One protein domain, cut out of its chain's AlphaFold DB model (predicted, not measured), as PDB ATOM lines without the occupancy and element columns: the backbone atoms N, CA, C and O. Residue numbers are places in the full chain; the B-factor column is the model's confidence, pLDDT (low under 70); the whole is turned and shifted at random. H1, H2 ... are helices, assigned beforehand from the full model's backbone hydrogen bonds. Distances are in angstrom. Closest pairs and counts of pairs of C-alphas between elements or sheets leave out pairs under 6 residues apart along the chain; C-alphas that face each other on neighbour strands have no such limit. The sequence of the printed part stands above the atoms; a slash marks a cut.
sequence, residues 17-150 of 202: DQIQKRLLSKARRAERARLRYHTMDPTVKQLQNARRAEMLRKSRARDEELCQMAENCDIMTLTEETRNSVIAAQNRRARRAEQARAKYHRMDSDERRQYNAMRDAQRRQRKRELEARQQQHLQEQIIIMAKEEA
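AT A GLANCE: This is residues 17 to 150 of the 202 residues of an uncharacterized protein of Diploscapter pachys (UniProt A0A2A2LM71). Four helices form an open zigzag: H2 and H3 meet near their ends as a wide V, and residues 17 to 36 of H1 and 116 to 149 of H4 stick out as arms from its tips. The 134 printed residues hold four named helices, H1 to H4, and no named strand; the class is all helix. The whole is extended, with radius of gyration of the C-alphas 22.8 A and spans of 78, 52 and 39 A.

IN THESE COORDINATES: H1, residues 17 to 38, begins with C-alpha 17 at (25.291, -16.436, 14.788) and measures 31.2 A from first to last C-alpha. H2, residues 42 to 72, measures 44.6 A. H3, residues 80 to 105, measures 37.1 A. H4, residues 109 to 149, measures 59.9 A and ends with C-alpha 149 at (35.515, 23.985, -49.856).

HOW THE PARTS SIT: H1 and H2 are close but not clearly touching, closest C-alphas Tyr 37 and Lys 45, 7.5 A. Residues 63 to 70 of H2 alone touch H3, with its residues 85 to 90 alone, closest C-alphas Leu 66 and Val 86, 5.2 A; the steep tilt of 69 degrees, opposite ways, is only just short of about perpendicular. H3 and H4 are close but not clearly touching, closest C-alphas Tyr 104 and Arg 112, 7.3 A. Every O i to N i+4 pair in H1, H2, H3 and H4 is within hydrogen-bond range.

THE WHOLE: The farthest C-alphas, Asp 17 and Ala 150, are 78.6 A apart. The printed part has no cut and no long link; pLDDT is under 70 at residues 149 to 150.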
ATOM      1  N   ASP A  17      26.221 -17.515  14.441       87.56
ATOM      2  CA  ASP A  17      25.291 -16.436  14.788       87.56
ATOM      3  C   ASP A  17      25.747 -15.085  14.234       87.56
ATOM      4  O   ASP A  17      24.944 -14.256  13.795       87.56
ATOM      5  N   GLN A  18      27.057 -14.835  14.220       88.19
ATOM      6  CA  GLN A  18      27.616 -13.621  13.631       88.19
ATOM      7  C   GLN A  18      27.473 -13.633  12.108       88.19
ATOM      8  O   GLN A  18      27.201 -12.588  11.510       88.19
ATOM      9  N   ILE A  19      27.619 -14.800  11.472       90.31
ATOM     10  CA  ILE A  19      27.368 -14.964  10.036       90.31
ATOM     11  C   ILE A  19      25.896 -14.667   9.743       90.31
ATOM     12  O   ILE A  19      25.609 -13.827   8.888       90.31
ATOM     13  N   GLN A  20      24.969 -15.259  10.497       91.44
ATOM     14  CA  GLN A  20      23.534 -15.037  10.331       91.44
ATOM     15  C   GLN A  20      23.157 -13.563  10.538       91.44
ATOM     16  O   GLN A  20      22.484 -12.976   9.688       91.44
ATOM     17  N   LYS A  21      23.667 -12.906  11.590       92.75
ATOM     18  CA  LYS A  21      23.473 -11.460  11.817       92.75
ATOM     19  C   LYS A  21      23.984 -10.619  10.641       92.75
ATOM     20  O   LYS A  21      23.306  -9.682  10.209       92.75
ATOM     21  N   ARG A  22      25.151 -10.954  10.074       92.25
ATOM     22  CA  ARG A  22      25.701 -10.273   8.886       92.25
ATOM     23  C   ARG A  22      24.834 -10.496   7.645       92.25
ATOM     24  O   ARG A  22      24.622  -9.544   6.895       92.25
ATOM     25  N   LEU A  23      24.329 -11.710   7.425       94.00
ATOM     26  CA  LEU A  23      23.435 -12.026   6.307       94.00
ATOM     27  C   LEU A  23      22.108 -11.269   6.421       94.00
ATOM     28  O   LEU A  23      21.705 -10.616   5.461       94.00
ATOM     29  N   LEU A  24      21.491 -11.254   7.607       94.88
ATOM     30  CA  LEU A  24      20.268 -10.494   7.876       94.88
ATOM     31  C   LEU A  24      20.472  -8.988   7.669       94.88
ATOM     32  O   LEU A  24      19.644  -8.324   7.051       94.88
ATOM     33  N   SER A  25      21.598  -8.440   8.132       95.50
ATOM     34  CA  SER A  25      21.941  -7.029   7.911       95.50
ATOM     35  C   SER A  25      22.113  -6.701   6.421       95.50
ATOM     36  O   SER A  25      21.570  -5.705   5.932       95.50
ATOM     37  N   LYS A  26      22.801  -7.567   5.662       95.50
ATOM     38  CA  LYS A  26      22.917  -7.444   4.200       95.50
ATOM     39  C   LYS A  26      21.550  -7.510   3.519       95.50
ATOM     40  O   LYS A  26      21.292  -6.683   2.648       95.50
ATOM     41  N   ALA A  27      20.680  -8.427   3.940       95.75
ATOM     42  CA  ALA A  27      19.328  -8.563   3.407       95.75
ATOM     43  C   ALA A  27      18.504  -7.289   3.649       95.75
ATOM     44  O   ALA A  27      18.004  -6.699   2.697       95.75
ATOM     45  N   ARG A  28      18.471  -6.771   4.885       96.56
ATOM     46  CA  ARG A  28      17.778  -5.508   5.210       96.56
ATOM     47  C   ARG A  28      18.304  -4.327   4.393       96.56
ATOM     48  O   ARG A  28      17.526  -3.513   3.898       96.56
ATOM     49  N   ARG A  29      19.628  -4.226   4.223       96.62
ATOM     50  CA  ARG A  29      20.244  -3.179   3.392       96.62
ATOM     51  C   ARG A  29      19.843  -3.320   1.922       96.62
ATOM     52  O   ARG A  29      19.579  -2.305   1.279       96.62
ATOM     53  N   ALA A  30      19.798  -4.546   1.406       96.56
ATOM     54  CA  ALA A  30      19.359  -4.824   0.045       96.56
ATOM     55  C   ALA A  30      17.886  -4.442  -0.156       96.56
ATOM     56  O   ALA A  30      17.591  -3.738  -1.118       96.56
ATOM     57  N   GLU A  31      16.990  -4.798   0.770       96.56
ATOM     58  CA  GLU A  31      15.574  -4.409   0.691       96.56
ATOM     59  C   GLU A  31      15.395  -2.890   0.708       96.56
ATOM     60  O   GLU A  31      14.731  -2.324  -0.160       96.56
ATOM     61  N   ARG A  32      16.082  -2.185   1.615       97.38
ATOM     62  CA  ARG A  32      16.052  -0.715   1.631       97.38
ATOM     63  C   ARG A  32      16.547  -0.119   0.310       97.38
ATOM     64  O   ARG A  32      15.993   0.869  -0.168       97.38
ATOM     65  N   ALA A  33      17.596  -0.689  -0.281       95.19
ATOM     66  CA  ALA A  33      18.102  -0.244  -1.575       95.19
ATOM     67  C   ALA A  33      17.097  -0.509  -2.708       95.19
ATOM     68  O   ALA A  33      16.938   0.358  -3.565       95.19
ATOM     69  N   ARG A  34      16.397  -1.650  -2.690       95.81
ATOM     70  CA  ARG A  34      15.329  -1.975  -3.649       95.81
ATOM     71  C   ARG A  34      14.173  -0.994  -3.553       95.81
ATOM     72  O   ARG A  34      13.784  -0.477  -4.588       95.81
ATOM     73  N   LEU A  35      13.696  -0.675  -2.349       96.44
ATOM     74  CA  LEU A  35      12.636   0.322  -2.151       96.44
ATOM     75  C   LEU A  35      13.055   1.691  -2.693       96.44
ATOM     76  O   LEU A  35      12.347   2.267  -3.512       96.44
ATOM     77  N   ARG A  36      14.257   2.161  -2.332       95.06
ATOM     78  CA  ARG A  36      14.805   3.420  -2.866       95.06
ATOM     79  C   ARG A  36      14.926   3.408  -4.384       95.06
ATOM     80  O   ARG A  36      14.691   4.430  -5.014       95.06
ATOM     81  N   TYR A  37      15.350   2.287  -4.969       94.69
ATOM     82  CA  TYR A  37      15.437   2.159  -6.417       94.69
ATOM     83  C   TYR A  37      14.042   2.128  -7.034       94.69
ATOM     84  O   TYR A  37      13.821   2.815  -8.013       94.69
ATOM     85  N   HIS A  38      13.083   1.406  -6.458       95.75
ATOM     86  CA  HIS A  38      11.716   1.319  -6.961       95.75
ATOM     87  C   HIS A  38      11.077   2.710  -7.067       95.75
ATOM     88  O   HIS A  38      10.624   3.076  -8.150       95.75
ATOM     89  N   THR A  39      11.186   3.518  -6.011       95.69
ATOM     90  CA  THR A  39      10.628   4.879  -5.942       95.69
ATOM     91  C   THR A  39      11.467   5.950  -6.649       95.69
ATOM     92  O   THR A  39      11.075   7.110  -6.662       95.69
ATOM     93  N   MET A  40      12.643   5.616  -7.191       94.69
ATOM     94  CA  MET A  40      13.494   6.593  -7.878       94.69
ATOM     95  C   MET A  40      12.920   6.952  -9.251       94.69
ATOM     96  O   MET A  40      12.435   6.081  -9.979       94.69
ATOM     97  N   ASP A  41      13.053   8.219  -9.630       97.38
ATOM     98  CA  ASP A  41      12.651   8.703 -10.946       97.38
ATOM     99  C   ASP A  41      13.361   7.939 -12.095       97.38
ATOM    100  O   ASP A  41      14.566   7.654 -11.989       97.38
ATOM    101  N   PRO A  42      12.658   7.584 -13.192       96.25
ATOM    102  CA  PRO A  42      13.242   6.876 -14.333       96.25
ATOM    103  C   PRO A  42      14.479   7.546 -14.940       96.25
ATOM    104  O   PRO A  42      15.440   6.849 -15.282       96.25
ATOM    105  N   THR A  43      14.514   8.876 -15.026       95.88
ATOM    106  CA  THR A  43      15.648   9.601 -15.623       95.88
ATOM    107  C   THR A  43      16.891   9.495 -14.737       95.88
ATOM    108  O   THR A  43      17.995   9.196 -15.203       95.88
ATOM    109  N   VAL A  44      16.707   9.607 -13.420       95.81
ATOM    110  CA  VAL A  44      17.780   9.447 -12.432       95.81
ATOM    111  C   VAL A  44      18.295   8.007 -12.425       95.81
ATOM    112  O   VAL A  44      19.512   7.791 -12.374       95.81
ATOM    113  N   LYS A  45      17.404   7.009 -12.536       95.31
ATOM    114  CA  LYS A  45      17.786   5.592 -12.687       95.31
ATOM    115  C   LYS A  45      18.684   5.393 -13.904       95.31
ATOM    116  O   LYS A  45      19.732   4.752 -13.785       95.31
ATOM    117  N   GLN A  46      18.290   5.943 -15.053       95.69
ATOM    118  CA  GLN A  46      19.046   5.840 -16.299       95.69
ATOM    119  C   GLN A  46      20.437   6.462 -16.153       95.69
ATOM    120  O   GLN A  46      21.431   5.805 -16.456       95.69
ATOM    121  N   LEU A  47      20.526   7.676 -15.602       96.56
ATOM    122  CA  LEU A  47      21.794   8.376 -15.402       96.56
ATOM    123  C   LEU A  47      22.730   7.632 -14.437       96.56
ATOM    124  O   LEU A  47      23.923   7.479 -14.709       96.56
ATOM    125  N   GLN A  48      22.207   7.118 -13.320       95.69
ATOM    126  CA  GLN A  48      23.006   6.320 -12.386       95.69
ATOM    127  C   GLN A  48      23.501   5.019 -13.020       95.69
ATOM    128  O   GLN A  48      24.655   4.638 -12.819       95.69
ATOM    129  N   ASN A  49      22.650   4.335 -13.785       96.00
ATOM    130  CA  ASN A  49      23.028   3.113 -14.485       96.00
ATOM    131  C   ASN A  49      24.067   3.387 -15.578       96.00
ATOM    132  O   ASN A  49      25.027   2.626 -15.685       96.00
ATOM    133  N   ALA A  50      23.936   4.494 -16.315       96.12
ATOM    134  CA  ALA A  50      24.918   4.932 -17.304       96.12
ATOM    135  C   ALA A  50      26.291   5.181 -16.661       96.12
ATOM    136  O   ALA A  50      27.280   4.589 -17.091       96.12
ATOM    137  N   ARG A  51      26.350   5.944 -15.558       97.19
ATOM    138  CA  ARG A  51      27.602   6.177 -14.809       97.19
ATOM    139  C   ARG A  51      28.214   4.879 -14.285       97.19
ATOM    140  O   ARG A  51      29.416   4.664 -14.406       97.19
ATOM    141  N   ARG A  52      27.401   3.979 -13.718       96.38
ATOM    142  CA  ARG A  52      27.877   2.660 -13.257       96.38
ATOM    143  C   ARG A  52      28.445   1.832 -14.406       96.38
ATOM    144  O   ARG A  52      29.499   1.222 -14.244       96.38
ATOM    145  N   ALA A  53      27.764   1.814 -15.551       97.06
ATOM    146  CA  ALA A  53      28.215   1.099 -16.737       97.06
ATOM    147  C   ALA A  53      29.540   1.665 -17.268       97.06
ATOM    148  O   ALA A  53      30.435   0.895 -17.608       97.06
ATOM    149  N   GLU A  54      29.695   2.991 -17.284       97.19
ATOM    150  CA  GLU A  54      30.931   3.661 -17.691       97.19
ATOM    151  C   GLU A  54      32.097   3.352 -16.738       97.19
ATOM    152  O   GLU A  54      33.159   2.925 -17.188       97.19
ATOM    153  N   MET A  55      31.892   3.478 -15.422       97.75
ATOM    154  CA  MET A  55      32.910   3.129 -14.422       97.75
ATOM    155  C   MET A  55      33.338   1.664 -14.539       97.75
ATOM    156  O   MET A  55      34.528   1.352 -14.493       97.75
ATOM    157  N   LEU A  56      32.376   0.754 -14.731       96.62
ATOM    158  CA  LEU A  56      32.664  -0.662 -14.928       96.62
ATOM    159  C   LEU A  56      33.444  -0.904 -16.226       96.62
ATOM    160  O   LEU A  56      34.366  -1.718 -16.228       96.62
ATOM    161  N   ARG A  57      33.105  -0.199 -17.311       96.88
ATOM    162  CA  ARG A  57      33.835  -0.265 -18.584       96.88
ATOM    163  C   ARG A  57      35.284   0.183 -18.403       96.88
ATOM    164  O   ARG A  57      36.179  -0.586 -18.732       96.88
ATOM    165  N   LYS A  58      35.511   1.353 -17.795       97.62
ATOM    166  CA  LYS A  58      36.853   1.879 -17.483       97.62
ATOM    167  C   LYS A  58      37.651   0.917 -16.603       97.62
ATOM    168  O   LYS A  58      38.809   0.641 -16.877       97.62
ATOM    169  N   SER A  59      37.027   0.353 -15.568       96.75
ATOM    170  CA  SER A  59      37.696  -0.630 -14.708       96.75
ATOM    171  C   SER A  59      38.061  -1.919 -15.442       96.75
ATOM    172  O   SER A  59      39.083  -2.512 -15.116       96.75
ATOM    173  N   ARG A  60      37.233  -2.383 -16.384       96.44
ATOM    174  CA  ARG A  60      37.528  -3.582 -17.179       96.44
ATOM    175  C   ARG A  60      38.635  -3.337 -18.197       96.44
ATOM    176  O   ARG A  60      39.482  -4.206 -18.320       96.44
ATOM    177  N   ALA A  61      38.643  -2.173 -18.848       97.06
ATOM    178  CA  ALA A  61      39.718  -1.775 -19.753       97.06
ATOM    179  C   ALA A  61      41.069  -1.743 -19.020       97.06
ATOM    180  O   ALA A  61      42.004  -2.407 -19.442       97.06
ATOM    181  N   ARG A  62      41.127  -1.121 -17.834       96.94
ATOM    182  CA  ARG A  62      42.339  -1.149 -16.994       96.94
ATOM    183  C   ARG A  62      42.768  -2.564 -16.594       96.94
ATOM    184  O   ARG A  62      43.950  -2.872 -16.593       96.94
ATOM    185  N   ASP A  63      41.822  -3.430 -16.218       97.12
ATOM    186  CA  ASP A  63      42.135  -4.836 -15.908       97.12
ATOM    187  C   ASP A  63      42.717  -5.574 -17.126       97.12
ATOM    188  O   ASP A  63      43.567  -6.446 -16.961       97.12
ATOM    189  N   GLU A  64      42.222  -5.266 -18.324       96.56
ATOM    190  CA  GLU A  64      42.668  -5.850 -19.588       96.56
ATOM    191  C   GLU A  64      44.069  -5.361 -19.962       96.56
ATOM    192  O   GLU A  64      44.928  -6.199 -20.219       96.56
ATOM    193  N   GLU A  65      44.341  -4.059 -19.856       95.94
ATOM    194  CA  GLU A  65      45.681  -3.470 -20.022       95.94
ATOM    195  C   GLU A  65      46.705  -4.107 -19.070       95.94
ATOM    196  O   GLU A  65      47.782  -4.522 -19.493       95.94
ATOM    197  N   LEU A  66      46.356  -4.275 -17.788       95.38
ATOM    198  CA  LEU A  66      47.225  -4.943 -16.813       95.38
ATOM    199  C   LEU A  66      47.498  -6.409 -17.181       95.38
ATOM    200  O   LEU A  66      48.604  -6.901 -16.965       95.38
ATOM    201  N   CYS A  67      46.504  -7.122 -17.719       94.69
ATOM    202  CA  CYS A  67      46.710  -8.493 -18.183       94.69
ATOM    203  C   CYS A  67      47.601  -8.537 -19.431       94.69
ATOM    204  O   CYS A  67      48.478  -9.389 -19.488       94.69
ATOM    205  N   GLN A  68      47.408  -7.623 -20.386       93.81
ATOM    206  CA  GLN A  68      48.235  -7.520 -21.593       93.81
ATOM    207  C   GLN A  68      49.690  -7.182 -21.255       93.81
ATOM    208  O   GLN A  68      50.610  -7.762 -21.817       93.81
ATOM    209  N   MET A  69      49.921  -6.300 -20.281       90.75
ATOM    210  CA  MET A  69      51.269  -6.009 -19.788       90.75
ATOM    211  C   MET A  69      51.958  -7.262 -19.234       90.75
ATOM    212  O   MET A  69      53.150  -7.447 -19.439       90.75
ATOM    213  N   ALA A  70      51.211  -8.148 -18.574       90.00
ATOM    214  CA  ALA A  70      51.729  -9.423 -18.080       90.00
ATOM    215  C   ALA A  70      52.082 -10.414 -19.202       90.00
ATOM    216  O   ALA A  70      52.909 -11.294 -19.000       90.00
ATOM    217  N   GLU A  71      51.406 -10.308 -20.349       90.38
ATOM    218  CA  GLU A  71      51.648 -11.135 -21.537       90.38
ATOM    219  C   GLU A  71      52.870 -10.624 -22.324       90.38
ATOM    220  O   GLU A  71      53.615 -11.424 -22.884       90.38
ATOM    221  N   ASN A  72      53.108  -9.308 -22.317       89.50
ATOM    222  CA  ASN A  72      54.139  -8.655 -23.133       89.50
ATOM    223  C   ASN A  72      55.434  -8.311 -22.379       89.50
ATOM    224  O   ASN A  72      56.439  -7.991 -23.012       89.50
ATOM    225  N   CYS A  73      55.429  -8.315 -21.045       85.50
ATOM    226  CA  CYS A  73      56.575  -7.927 -20.224       85.50
ATOM    227  C   CYS A  73      56.862  -8.972 -19.145       85.50
ATOM    228  O   CYS A  73      55.946  -9.586 -18.597       85.50
ATOM    229  N   ASP A  74      58.137  -9.118 -18.772       86.19
ATOM    230  CA  ASP A  74      58.498  -9.945 -17.624       86.19
ATOM    231  C   ASP A  74      58.025  -9.282 -16.323       86.19
ATOM    232  O   ASP A  74      58.527  -8.241 -15.890       86.19
ATOM    233  N   ILE A  75      57.054  -9.927 -15.681       79.56
ATOM    234  CA  ILE A  75      56.405  -9.514 -14.433       79.56
ATOM    235  C   ILE A  75      57.423  -9.279 -13.300       79.56
ATOM    236  O   ILE A  75      57.162  -8.486 -12.384       79.56
ATOM    237  N   MET A  76      58.583  -9.938 -13.333       80.62
ATOM    238  CA  MET A  76      59.617  -9.773 -12.307       80.62
ATOM    239  C   MET A  76      60.307  -8.410 -12.376       80.62
ATOM    240  O   MET A  76      60.707  -7.888 -11.338       80.62
ATOM    241  N   THR A  77      60.348  -7.791 -13.556       86.50
ATOM    242  CA  THR A  77      60.970  -6.473 -13.780       86.50
ATOM    243  C   THR A  77      60.098  -5.299 -13.326       86.50
ATOM    244  O   THR A  77      60.587  -4.183 -13.159       86.50
ATOM    245  N   LEU A  78      58.805  -5.542 -13.097       85.88
ATOM    246  CA  LEU A  78      57.850  -4.518 -12.685       85.88
ATOM    247  C   LEU A  78      58.034  -4.125 -11.216       85.88
ATOM    248  O   LEU A  78      58.430  -4.936 -10.374       85.88
ATOM    249  N   THR A  79      57.647  -2.889 -10.889       92.94
ATOM    250  CA  THR A  79      57.544  -2.449  -9.493       92.94
ATOM    251  C   THR A  79      56.566  -3.341  -8.724       92.94
ATOM    252  O   THR A  79      55.604  -3.866  -9.289       92.94
ATOM    253  N   GLU A  80      56.794  -3.515  -7.420       93.25
ATOM    254  CA  GLU A  80      55.985  -4.414  -6.587       93.25
ATOM    255  C   GLU A  80      54.485  -4.067  -6.622       93.25
ATOM    256  O   GLU A  80      53.639  -4.949  -6.770       93.25
ATOM    257  N   GLU A  81      54.144  -2.778  -6.567       93.94
ATOM    258  CA  GLU A  81      52.760  -2.303  -6.662       93.94
ATOM    259  C   GLU A  81      52.104  -2.688  -7.998       93.94
ATOM    260  O   GLU A  81      50.973  -3.194  -8.037       93.94
ATOM    261  N   THR A  82      52.831  -2.500  -9.098       92.81
ATOM    262  CA  THR A  82      52.361  -2.846 -10.443       92.81
ATOM    263  C   THR A  82      52.177  -4.352 -10.565       92.81
ATOM    264  O   THR A  82      51.128  -4.817 -11.014       92.81
ATOM    265  N   ARG A  83      53.148  -5.129 -10.079       93.75
ATOM    266  CA  ARG A  83      53.094  -6.593 -10.039       93.75
ATOM    267  C   ARG A  83      51.856  -7.089  -9.290       93.75
ATOM    268  O   ARG A  83      51.109  -7.921  -9.807       93.75
ATOM    269  N   ASN A  84      51.586  -6.537  -8.109       95.00
ATOM    270  CA  ASN A  84      50.412  -6.887  -7.309       95.00
ATOM    271  C   ASN A  84      49.103  -6.549  -8.037       95.00
ATOM    272  O   ASN A  84      48.149  -7.336  -8.017       95.00
ATOM    273  N   SER A  85      49.061  -5.411  -8.732       95.38
ATOM    274  CA  SER A  85      47.910  -4.999  -9.541       95.38
ATOM    275  C   SER A  85      47.652  -5.948 -10.714       95.38
ATOM    276  O   SER A  85      46.500  -6.336 -10.943       95.38
ATOM    277  N   VAL A  86      48.712  -6.384 -11.403       95.38
ATOM    278  CA  VAL A  86      48.661  -7.379 -12.484       95.38
ATOM    279  C   VAL A  86      48.136  -8.718 -11.975       95.38
ATOM    280  O   VAL A  86      47.148  -9.230 -12.505       95.38
ATOM    281  N   ILE A  87      48.714  -9.252 -10.895       94.69
ATOM    282  CA  ILE A  87      48.280 -10.523 -10.292       94.69
ATOM    283  C   ILE A  87      46.804 -10.443  -9.885       94.69
ATOM    284  O   ILE A  87      46.010 -11.354 -10.142       94.69
ATOM    285  N   ALA A  88      46.383  -9.330  -9.282       95.81
ATOM    286  CA  ALA A  88      44.989  -9.126  -8.910       95.81
ATOM    287  C   ALA A  88      44.057  -9.089 -10.138       95.81
ATOM    288  O   ALA A  88      42.945  -9.629 -10.069       95.81
ATOM    289  N   ALA A  89      44.485  -8.481 -11.250       96.75
ATOM    290  CA  ALA A  89      43.740  -8.451 -12.510       96.75
ATOM    291  C   ALA A  89      43.636  -9.845 -13.152       96.75
ATOM    292  O   ALA A  89      42.523 -10.277 -13.477       96.75
ATOM    293  N   GLN A  90      44.738 -10.596 -13.227       96.06
ATOM    294  CA  GLN A  90      44.756 -11.981 -13.713       96.06
ATOM    295  C   GLN A  90      43.829 -12.877 -12.881       96.06
ATOM    296  O   GLN A  90      42.985 -13.583 -13.433       96.06
ATOM    297  N   ASN A  91      43.870 -12.762 -11.550       97.12
ATOM    298  CA  ASN A  91      42.962 -13.482 -10.657       97.12
ATOM    299  C   ASN A  91      41.486 -13.114 -10.889       97.12
ATOM    300  O   ASN A  91      40.603 -13.976 -10.836       97.12
ATOM    301  N   ARG A  92      41.176 -11.836 -11.164       96.94
ATOM    302  CA  ARG A  92      39.817 -11.419 -11.558       96.94
ATOM    303  C   ARG A  92      39.412 -12.036 -12.901       96.94
ATOM    304  O   ARG A  92      38.276 -12.503 -13.008       96.94
ATOM    305  N   ARG A  93      40.299 -12.060 -13.905       96.50
ATOM    306  CA  ARG A  93      40.062 -12.681 -15.225       96.50
ATOM    307  C   ARG A  93      39.814 -14.186 -15.091       96.50
ATOM    308  O   ARG A  93      38.809 -14.666 -15.612       96.50
ATOM    309  N   ALA A  94      40.640 -14.889 -14.317       96.75
ATOM    310  CA  ALA A  94      40.506 -16.317 -14.041       96.75
ATOM    311  C   ALA A  94      39.152 -16.655 -13.398       96.75
ATOM    312  O   ALA A  94      38.419 -17.491 -13.922       96.75
ATOM    313  N   ARG A  95      38.744 -15.924 -12.348       97.00
ATOM    314  CA  ARG A  95      37.422 -16.120 -11.719       97.00
ATOM    315  C   ARG A  95      36.259 -15.885 -12.683       97.00
ATOM    316  O   ARG A  95      35.274 -16.616 -12.639       97.00
ATOM    317  N   ARG A  96      36.340 -14.876 -13.561       95.56
ATOM    318  CA  ARG A  96      35.301 -14.642 -14.587       95.56
ATOM    319  C   ARG A  96      35.233 -15.805 -15.582       95.56
ATOM    320  O   ARG A  96      34.133 -16.205 -15.958       95.56
ATOM    321  N   ALA A  97      36.381 -16.342 -15.992       96.62
ATOM    322  CA  ALA A  97      36.450 -17.489 -16.894       96.62
ATOM    323  C   ALA A  97      35.873 -18.756 -16.245       96.62
ATOM    324  O   ALA A  97      35.065 -19.447 -16.859       96.62
ATOM    325  N   GLU A  98      36.215 -19.025 -14.986       97.50
ATOM    326  CA  GLU A  98      35.672 -20.145 -14.214       97.50
ATOM    327  C   GLU A  98      34.151 -20.038 -14.043       97.50
ATOM    328  O   GLU A  98      33.433 -20.994 -14.321       97.50
ATOM    329  N   GLN A  99      33.632 -18.858 -13.685       96.81
ATOM    330  CA  GLN A  99      32.186 -18.625 -13.594       96.81
ATOM    331  C   GLN A  99      31.474 -18.873 -14.929       96.81
ATOM    332  O   GLN A  99      30.382 -19.442 -14.949       96.81
ATOM    333  N   ALA A 100      32.082 -18.467 -16.047       95.25
ATOM    334  CA  ALA A 100      31.543 -18.747 -17.371       95.25
ATOM    335  C   ALA A 100      31.528 -20.256 -17.656       95.25
ATOM    336  O   ALA A 100      30.489 -20.778 -18.048       95.25
ATOM    337  N   ARG A 101      32.630 -20.970 -17.393       95.50
ATOM    338  CA  ARG A 101      32.709 -22.433 -17.552       95.50
ATOM    339  C   ARG A 101      31.673 -23.155 -16.694       95.50
ATOM    340  O   ARG A 101      30.938 -23.981 -17.217       95.50
ATOM    341  N   ALA A 102      31.545 -22.789 -15.419       96.38
ATOM    342  CA  ALA A 102      30.548 -23.356 -14.516       96.38
ATOM    343  C   ALA A 102      29.115 -23.115 -15.015       96.38
ATOM    344  O   ALA A 102      28.274 -24.007 -14.936       96.38
ATOM    345  N   LYS A 103      28.835 -21.930 -15.574       94.31
ATOM    346  CA  LYS A 103      27.543 -21.639 -16.207       94.31
ATOM    347  C   LYS A 103      27.288 -22.554 -17.408       94.31
ATOM    348  O   LYS A 103      26.218 -23.139 -17.475       94.31
ATOM    349  N   TYR A 104      28.255 -22.695 -18.317       93.75
ATOM    350  CA  TYR A 104      28.132 -23.585 -19.481       93.75
ATOM    351  C   TYR A 104      27.983 -25.055 -19.087       93.75
ATOM    352  O   TYR A 104      27.197 -25.770 -19.697       93.75
ATOM    353  N   HIS A 105      28.704 -25.496 -18.058       94.94
ATOM    354  CA  HIS A 105      28.614 -26.862 -17.551       94.94
ATOM    355  C   HIS A 105      27.212 -27.187 -17.019       94.94
ATOM    356  O   HIS A 105      26.757 -28.314 -17.152       94.94
ATOM    357  N   ARG A 106      26.518 -26.207 -16.424       95.25
ATOM    358  CA  ARG A 106      25.136 -26.365 -15.943       95.25
ATOM    359  C   ARG A 106      24.081 -26.295 -17.046       95.25
ATOM    360  O   ARG A 106      22.932 -26.575 -16.750       95.25
ATOM    361  N   MET A 107      24.450 -25.859 -18.252       96.19
ATOM    362  CA  MET A 107      23.521 -25.765 -19.376       96.19
ATOM    363  C   MET A 107      23.452 -27.081 -20.135       96.19
ATOM    364  O   MET A 107      24.502 -27.651 -20.464       96.19
ATOM    365  N   ASP A 108      22.243 -27.461 -20.528       96.31
ATOM    366  CA  ASP A 108      21.998 -28.594 -21.418       96.31
ATOM    367  C   ASP A 108      22.315 -28.251 -22.880       96.31
ATOM    368  O   ASP A 108      22.530 -27.093 -23.254       96.31
ATOM    369  N   SER A 109      22.377 -29.270 -23.743       94.88
ATOM    370  CA  SER A 109      22.787 -29.083 -25.142       94.88
ATOM    371  C   SER A 109      21.873 -28.109 -25.904       94.88
ATOM    372  O   SER A 109      22.360 -27.258 -26.650       94.88
ATOM    373  N   ASP A 110      20.566 -28.168 -25.652       96.38
ATOM    374  CA  ASP A 110      19.550 -27.323 -26.281       96.38
ATOM    375  C   ASP A 110      19.654 -25.876 -25.788       96.38
ATOM    376  O   ASP A 110      19.656 -24.933 -26.585       96.38
ATOM    377  N   GLU A 111      19.857 -25.695 -24.481       95.50
ATOM    378  CA  GLU A 111      20.087 -24.385 -23.873       95.50
ATOM    379  C   GLU A 111      21.365 -23.733 -24.410       95.50
ATOM    380  O   GLU A 111      21.373 -22.535 -24.701       95.50
ATOM    381  N   ARG A 112      22.440 -24.511 -24.603       95.56
ATOM    382  CA  ARG A 112      23.684 -24.027 -25.224       95.56
ATOM    383  C   ARG A 112      23.442 -23.578 -26.663       95.56
ATOM    384  O   ARG A 112      23.919 -22.502 -27.034       95.56
ATOM    385  N   ARG A 113      22.697 -24.356 -27.464       96.81
ATOM    386  CA  ARG A 113      22.340 -23.984 -28.848       96.81
ATOM    387  C   ARG A 113      21.567 -22.668 -28.874       96.81
ATOM    388  O   ARG A 113      21.988 -21.737 -29.564       96.81
ATOM    389  N   GLN A 114      20.515 -22.547 -28.067       97.06
ATOM    390  CA  GLN A 114      19.691 -21.339 -28.003       97.06
ATOM    391  C   GLN A 114      20.479 -20.123 -27.491       97.06
ATOM    392  O   GLN A 114      20.404 -19.035 -28.069       97.06
ATOM    393  N   TYR A 115      21.278 -20.299 -26.434       95.44
ATOM    394  CA  TYR A 115      22.128 -19.245 -25.881       95.44
ATOM    395  C   TYR A 115      23.119 -18.717 -26.925       95.44
ATOM    396  O   TYR A 115      23.253 -17.501 -27.090       95.44
ATOM    397  N   ASN A 116      23.787 -19.615 -27.654       95.50
ATOM    398  CA  ASN A 116      24.741 -19.247 -28.695       95.50
ATOM    399  C   ASN A 116      24.059 -18.565 -29.882       95.50
ATOM    400  O   ASN A 116      24.559 -17.534 -30.333       95.50
ATOM    401  N   ALA A 117      22.903 -19.065 -30.331       97.44
ATOM    402  CA  ALA A 117      22.123 -18.454 -31.407       97.44
ATOM    403  C   ALA A 117      21.700 -17.017 -31.057       97.44
ATOM    404  O   ALA A 117      21.945 -16.084 -31.826       97.44
ATOM    405  N   MET A 118      21.153 -16.805 -29.855       97.25
ATOM    406  CA  MET A 118      20.774 -15.473 -29.376       97.25
ATOM    407  C   MET A 118      21.997 -14.555 -29.234       97.25
ATOM    408  O   MET A 118      21.974 -13.400 -29.671       97.25
ATOM    409  N   ARG A 119      23.087 -15.052 -28.634       95.62
ATOM    410  CA  ARG A 119      24.333 -14.289 -28.466       95.62
ATOM    411  C   ARG A 119      24.915 -13.872 -29.816       95.62
ATOM    412  O   ARG A 119      25.421 -12.755 -29.938       95.62
ATOM    413  N   ASP A 120      24.856 -14.753 -30.806       97.31
ATOM    414  CA  ASP A 120      25.317 -14.503 -32.165       97.31
ATOM    415  C   ASP A 120      24.470 -13.444 -32.878       97.31
ATOM    416  O   ASP A 120      25.019 -12.459 -33.377       97.31
ATOM    417  N   ALA A 121      23.142 -13.577 -32.827       97.25
ATOM    418  CA  ALA A 121      22.215 -12.596 -33.383       97.25
ATOM    419  C   ALA A 121      22.460 -11.194 -32.801       97.25
ATOM    420  O   ALA A 121      22.631 -10.227 -33.546       97.25
ATOM    421  N   GLN A 122      22.594 -11.089 -31.473       97.38
ATOM    422  CA  GLN A 122      22.913  -9.822 -30.810       97.38
ATOM    423  C   GLN A 122      24.300  -9.284 -31.188       97.38
ATOM    424  O   GLN A 122      24.480  -8.072 -31.313       97.38
ATOM    425  N   ARG A 123      25.305 -10.157 -31.357       96.81
ATOM    426  CA  ARG A 123      26.648  -9.747 -31.799       96.81
ATOM    427  C   ARG A 123      26.589  -9.149 -33.204       96.81
ATOM    428  O   ARG A 123      27.130  -8.066 -33.410       96.81
ATOM    429  N   ARG A 124      25.904  -9.817 -34.138       97.06
ATOM    430  CA  ARG A 124      25.705  -9.336 -35.513       97.06
ATOM    431  C   ARG A 124      24.917  -8.034 -35.559       97.06
ATOM    432  O   ARG A 124      25.252  -7.154 -36.342       97.06
ATOM    433  N   GLN A 125      23.898  -7.884 -34.717       96.94
ATOM    434  CA  GLN A 125      23.150  -6.634 -34.611       96.94
ATOM    435  C   GLN A 125      24.043  -5.476 -34.146       96.94
ATOM    436  O   GLN A 125      24.132  -4.474 -34.846       96.94
ATOM    437  N   ARG A 126      24.772  -5.634 -33.033       95.56
ATOM    438  CA  ARG A 126      25.680  -4.581 -32.538       95.56
ATOM    439  C   ARG A 126      26.773  -4.219 -33.543       95.56
ATOM    440  O   ARG A 126      27.144  -3.055 -33.622       95.56
ATOM    441  N   LYS A 127      27.286  -5.202 -34.292       96.19
ATOM    442  CA  LYS A 127      28.267  -4.963 -35.361       96.19
ATOM    443  C   LYS A 127      27.675  -4.057 -36.449       96.19
ATOM    444  O   LYS A 127      28.260  -3.020 -36.728       96.19
ATOM    445  N   ARG A 128      26.483  -4.389 -36.959       96.12
ATOM    446  CA  ARG A 128      25.768  -3.570 -37.955       96.12
ATOM    447  C   ARG A 128      25.471  -2.157 -37.453       96.12
ATOM    448  O   ARG A 128      25.665  -1.198 -38.184       96.12
ATOM    449  N   GLU A 129      25.026  -2.014 -36.206       95.50
ATOM    450  CA  GLU A 129      24.763  -0.696 -35.602       95.50
ATOM    451  C   GLU A 129      26.037   0.152 -35.481       95.50
ATOM    452  O   GLU A 129      25.999   1.363 -35.695       95.50
ATOM    453  N   LEU A 130      27.170  -0.467 -35.136       95.12
ATOM    454  CA  LEU A 130      28.456   0.222 -35.062       95.12
ATOM    455  C   LEU A 130      28.932   0.670 -36.449       95.12
ATOM    456  O   LEU A 130      29.333   1.819 -36.599       95.12
ATOM    457  N   GLU A 131      28.853  -0.211 -37.447       94.88
ATOM    458  CA  GLU A 131      29.199   0.099 -38.841       94.88
ATOM    459  C   GLU A 131      28.319   1.223 -39.397       94.88
ATOM    460  O   GLU A 131      28.837   2.174 -39.975       94.88
ATOM    461  N   ALA A 132      27.006   1.185 -39.143       95.75
ATOM    462  CA  ALA A 132      26.086   2.246 -39.551       95.75
ATOM    463  C   ALA A 132      26.445   3.600 -38.914       95.75
ATOM    464  O   ALA A 132      26.456   4.618 -39.600       95.75
ATOM    465  N   ARG A 133      26.800   3.625 -37.621       95.06
ATOM    466  CA  ARG A 133      27.259   4.857 -36.950       95.06
ATOM    467  C   ARG A 133      28.571   5.380 -37.520       95.06
ATOM    468  O   ARG A 133      28.732   6.587 -37.644       95.06
ATOM    469  N   GLN A 134      29.505   4.491 -37.848       94.25
ATOM    470  CA  GLN A 134      30.755   4.886 -38.495       94.25
ATOM    471  C   GLN A 134      30.469   5.504 -39.865       94.25
ATOM    472  O   GLN A 134      30.935   6.604 -40.131       94.25
ATOM    473  N   GLN A 135      29.639   4.862 -40.691       94.06
ATOM    474  CA  GLN A 135      29.238   5.392 -41.997       94.06
ATOM    475  C   GLN A 135      28.557   6.760 -41.890       94.06
ATOM    476  O   GLN A 135      28.903   7.662 -42.647       94.06
ATOM    477  N   GLN A 136      27.648   6.939 -40.927       94.19
ATOM    478  CA  GLN A 136      27.023   8.235 -40.650       94.19
ATOM    479  C   GLN A 136      28.067   9.294 -40.285       94.19
ATOM    480  O   GLN A 136      28.063  10.376 -40.860       94.19
ATOM    481  N   HIS A 137      29.009   8.965 -39.401       94.44
ATOM    482  CA  HIS A 137      30.071   9.887 -39.011       94.44
ATOM    483  C   HIS A 137      30.988  10.269 -40.185       94.44
ATOM    484  O   HIS A 137      31.330  11.436 -40.349       94.44
ATOM    485  N   LEU A 138      31.360   9.303 -41.029       94.81
ATOM    486  CA  LEU A 138      32.118   9.552 -42.257       94.81
ATOM    487  C   LEU A 138      31.337  10.451 -43.226       94.81
ATOM    488  O   LEU A 138      31.896  11.392 -43.780       94.81
ATOM    489  N   GLN A 139      30.039  10.197 -43.404       93.75
ATOM    490  CA  GLN A 139      29.175  11.016 -44.251       93.75
ATOM    491  C   GLN A 139      29.065  12.455 -43.729       93.75
ATOM    492  O   GLN A 139      29.157  13.398 -44.513       93.75
ATOM    493  N   GLU A 140      28.917  12.637 -42.417       92.62
ATOM    494  CA  GLU A 140      28.928  13.953 -41.774       92.62
ATOM    495  C   GLU A 140      30.250  14.690 -42.018       92.62
ATOM    496  O   GLU A 140      30.224  15.856 -42.409       92.62
ATOM    497  N   GLN A 141      31.394  14.014 -41.859       92.00
ATOM    498  CA  GLN A 141      32.706  14.603 -42.150       92.00
ATOM    499  C   GLN A 141      32.827  15.042 -43.617       92.00
ATOM    500  O   GLN A 141      33.267  16.159 -43.876       92.00
ATOM    501  N   ILE A 142      32.375  14.219 -44.570       93.50
ATOM    502  CA  ILE A 142      32.379  14.567 -46.003       93.50
ATOM    503  C   ILE A 142      31.519  15.810 -46.265       93.50
ATOM    504  O   ILE A 142      31.941  16.712 -46.985       93.50
ATOM    505  N   ILE A 143      30.326  15.885 -45.667       92.81
ATOM    506  CA  ILE A 143      29.438  17.048 -45.812       92.81
ATOM    507  C   ILE A 143      30.096  18.312 -45.247       92.81
ATOM    508  O   ILE A 143      29.969  19.381 -45.844       92.81
ATOM    509  N   ILE A 144      30.784  18.211 -44.108       89.44
ATOM    510  CA  ILE A 144      31.511  19.338 -43.509       89.44
ATOM    511  C   ILE A 144      32.638  19.796 -44.442       89.44
ATOM    512  O   ILE A 144      32.687  20.977 -44.779       89.44
ATOM    513  N   MET A 145      33.465  18.873 -44.942       86.75
ATOM    514  CA  MET A 145      34.551  19.193 -45.877       86.75
ATOM    515  C   MET A 145      34.041  19.856 -47.166       86.75
ATOM    516  O   MET A 145      34.601  20.858 -47.607       86.75
ATOM    517  N   ALA A 146      32.940  19.360 -47.739       86.38
ATOM    518  CA  ALA A 146      32.334  19.948 -48.934       86.38
ATOM    519  C   ALA A 146      31.797  21.373 -48.689       86.38
ATOM    520  O   ALA A 146      31.869  22.232 -49.567       86.38
ATOM    521  N   LYS A 147      31.271  21.650 -47.487       80.38
ATOM    522  CA  LYS A 147      30.840  23.002 -47.096       80.38
ATOM    523  C   LYS A 147      32.023  23.953 -46.921       80.38
ATOM    524  O   LYS A 147      31.921  25.107 -47.323       80.38
ATOM    525  N   GLU A 148      33.130  23.481 -46.356       73.38
ATOM    526  CA  GLU A 148      34.345  24.282 -46.182       73.38
ATOM    527  C   GLU A 148      35.000  24.634 -47.528       73.38
ATOM    528  O   GLU A 148      35.396  25.785 -47.731       73.38
ATOM    529  N   GLU A 149      35.037  23.705 -48.492       68.62
ATOM    530  CA  GLU A 149      35.515  23.985 -49.856       68.62
ATOM    531  C   GLU A 149      34.689  25.060 -50.575       68.62
ATOM    532  O   GLU A 149      35.267  25.918 -51.240       68.62
ATOM    533  N   ALA A 150      33.368  25.087 -50.377       62.25
ATOM    534  CA  ALA A 150      32.488  26.101 -50.963       62.25
ATOM    535  C   ALA A 150      32.656  27.511 -50.354       62.25
ATOM    536  O   ALA A 150      32.158  28.485 -50.917       62.25
TER     537      ALA A 150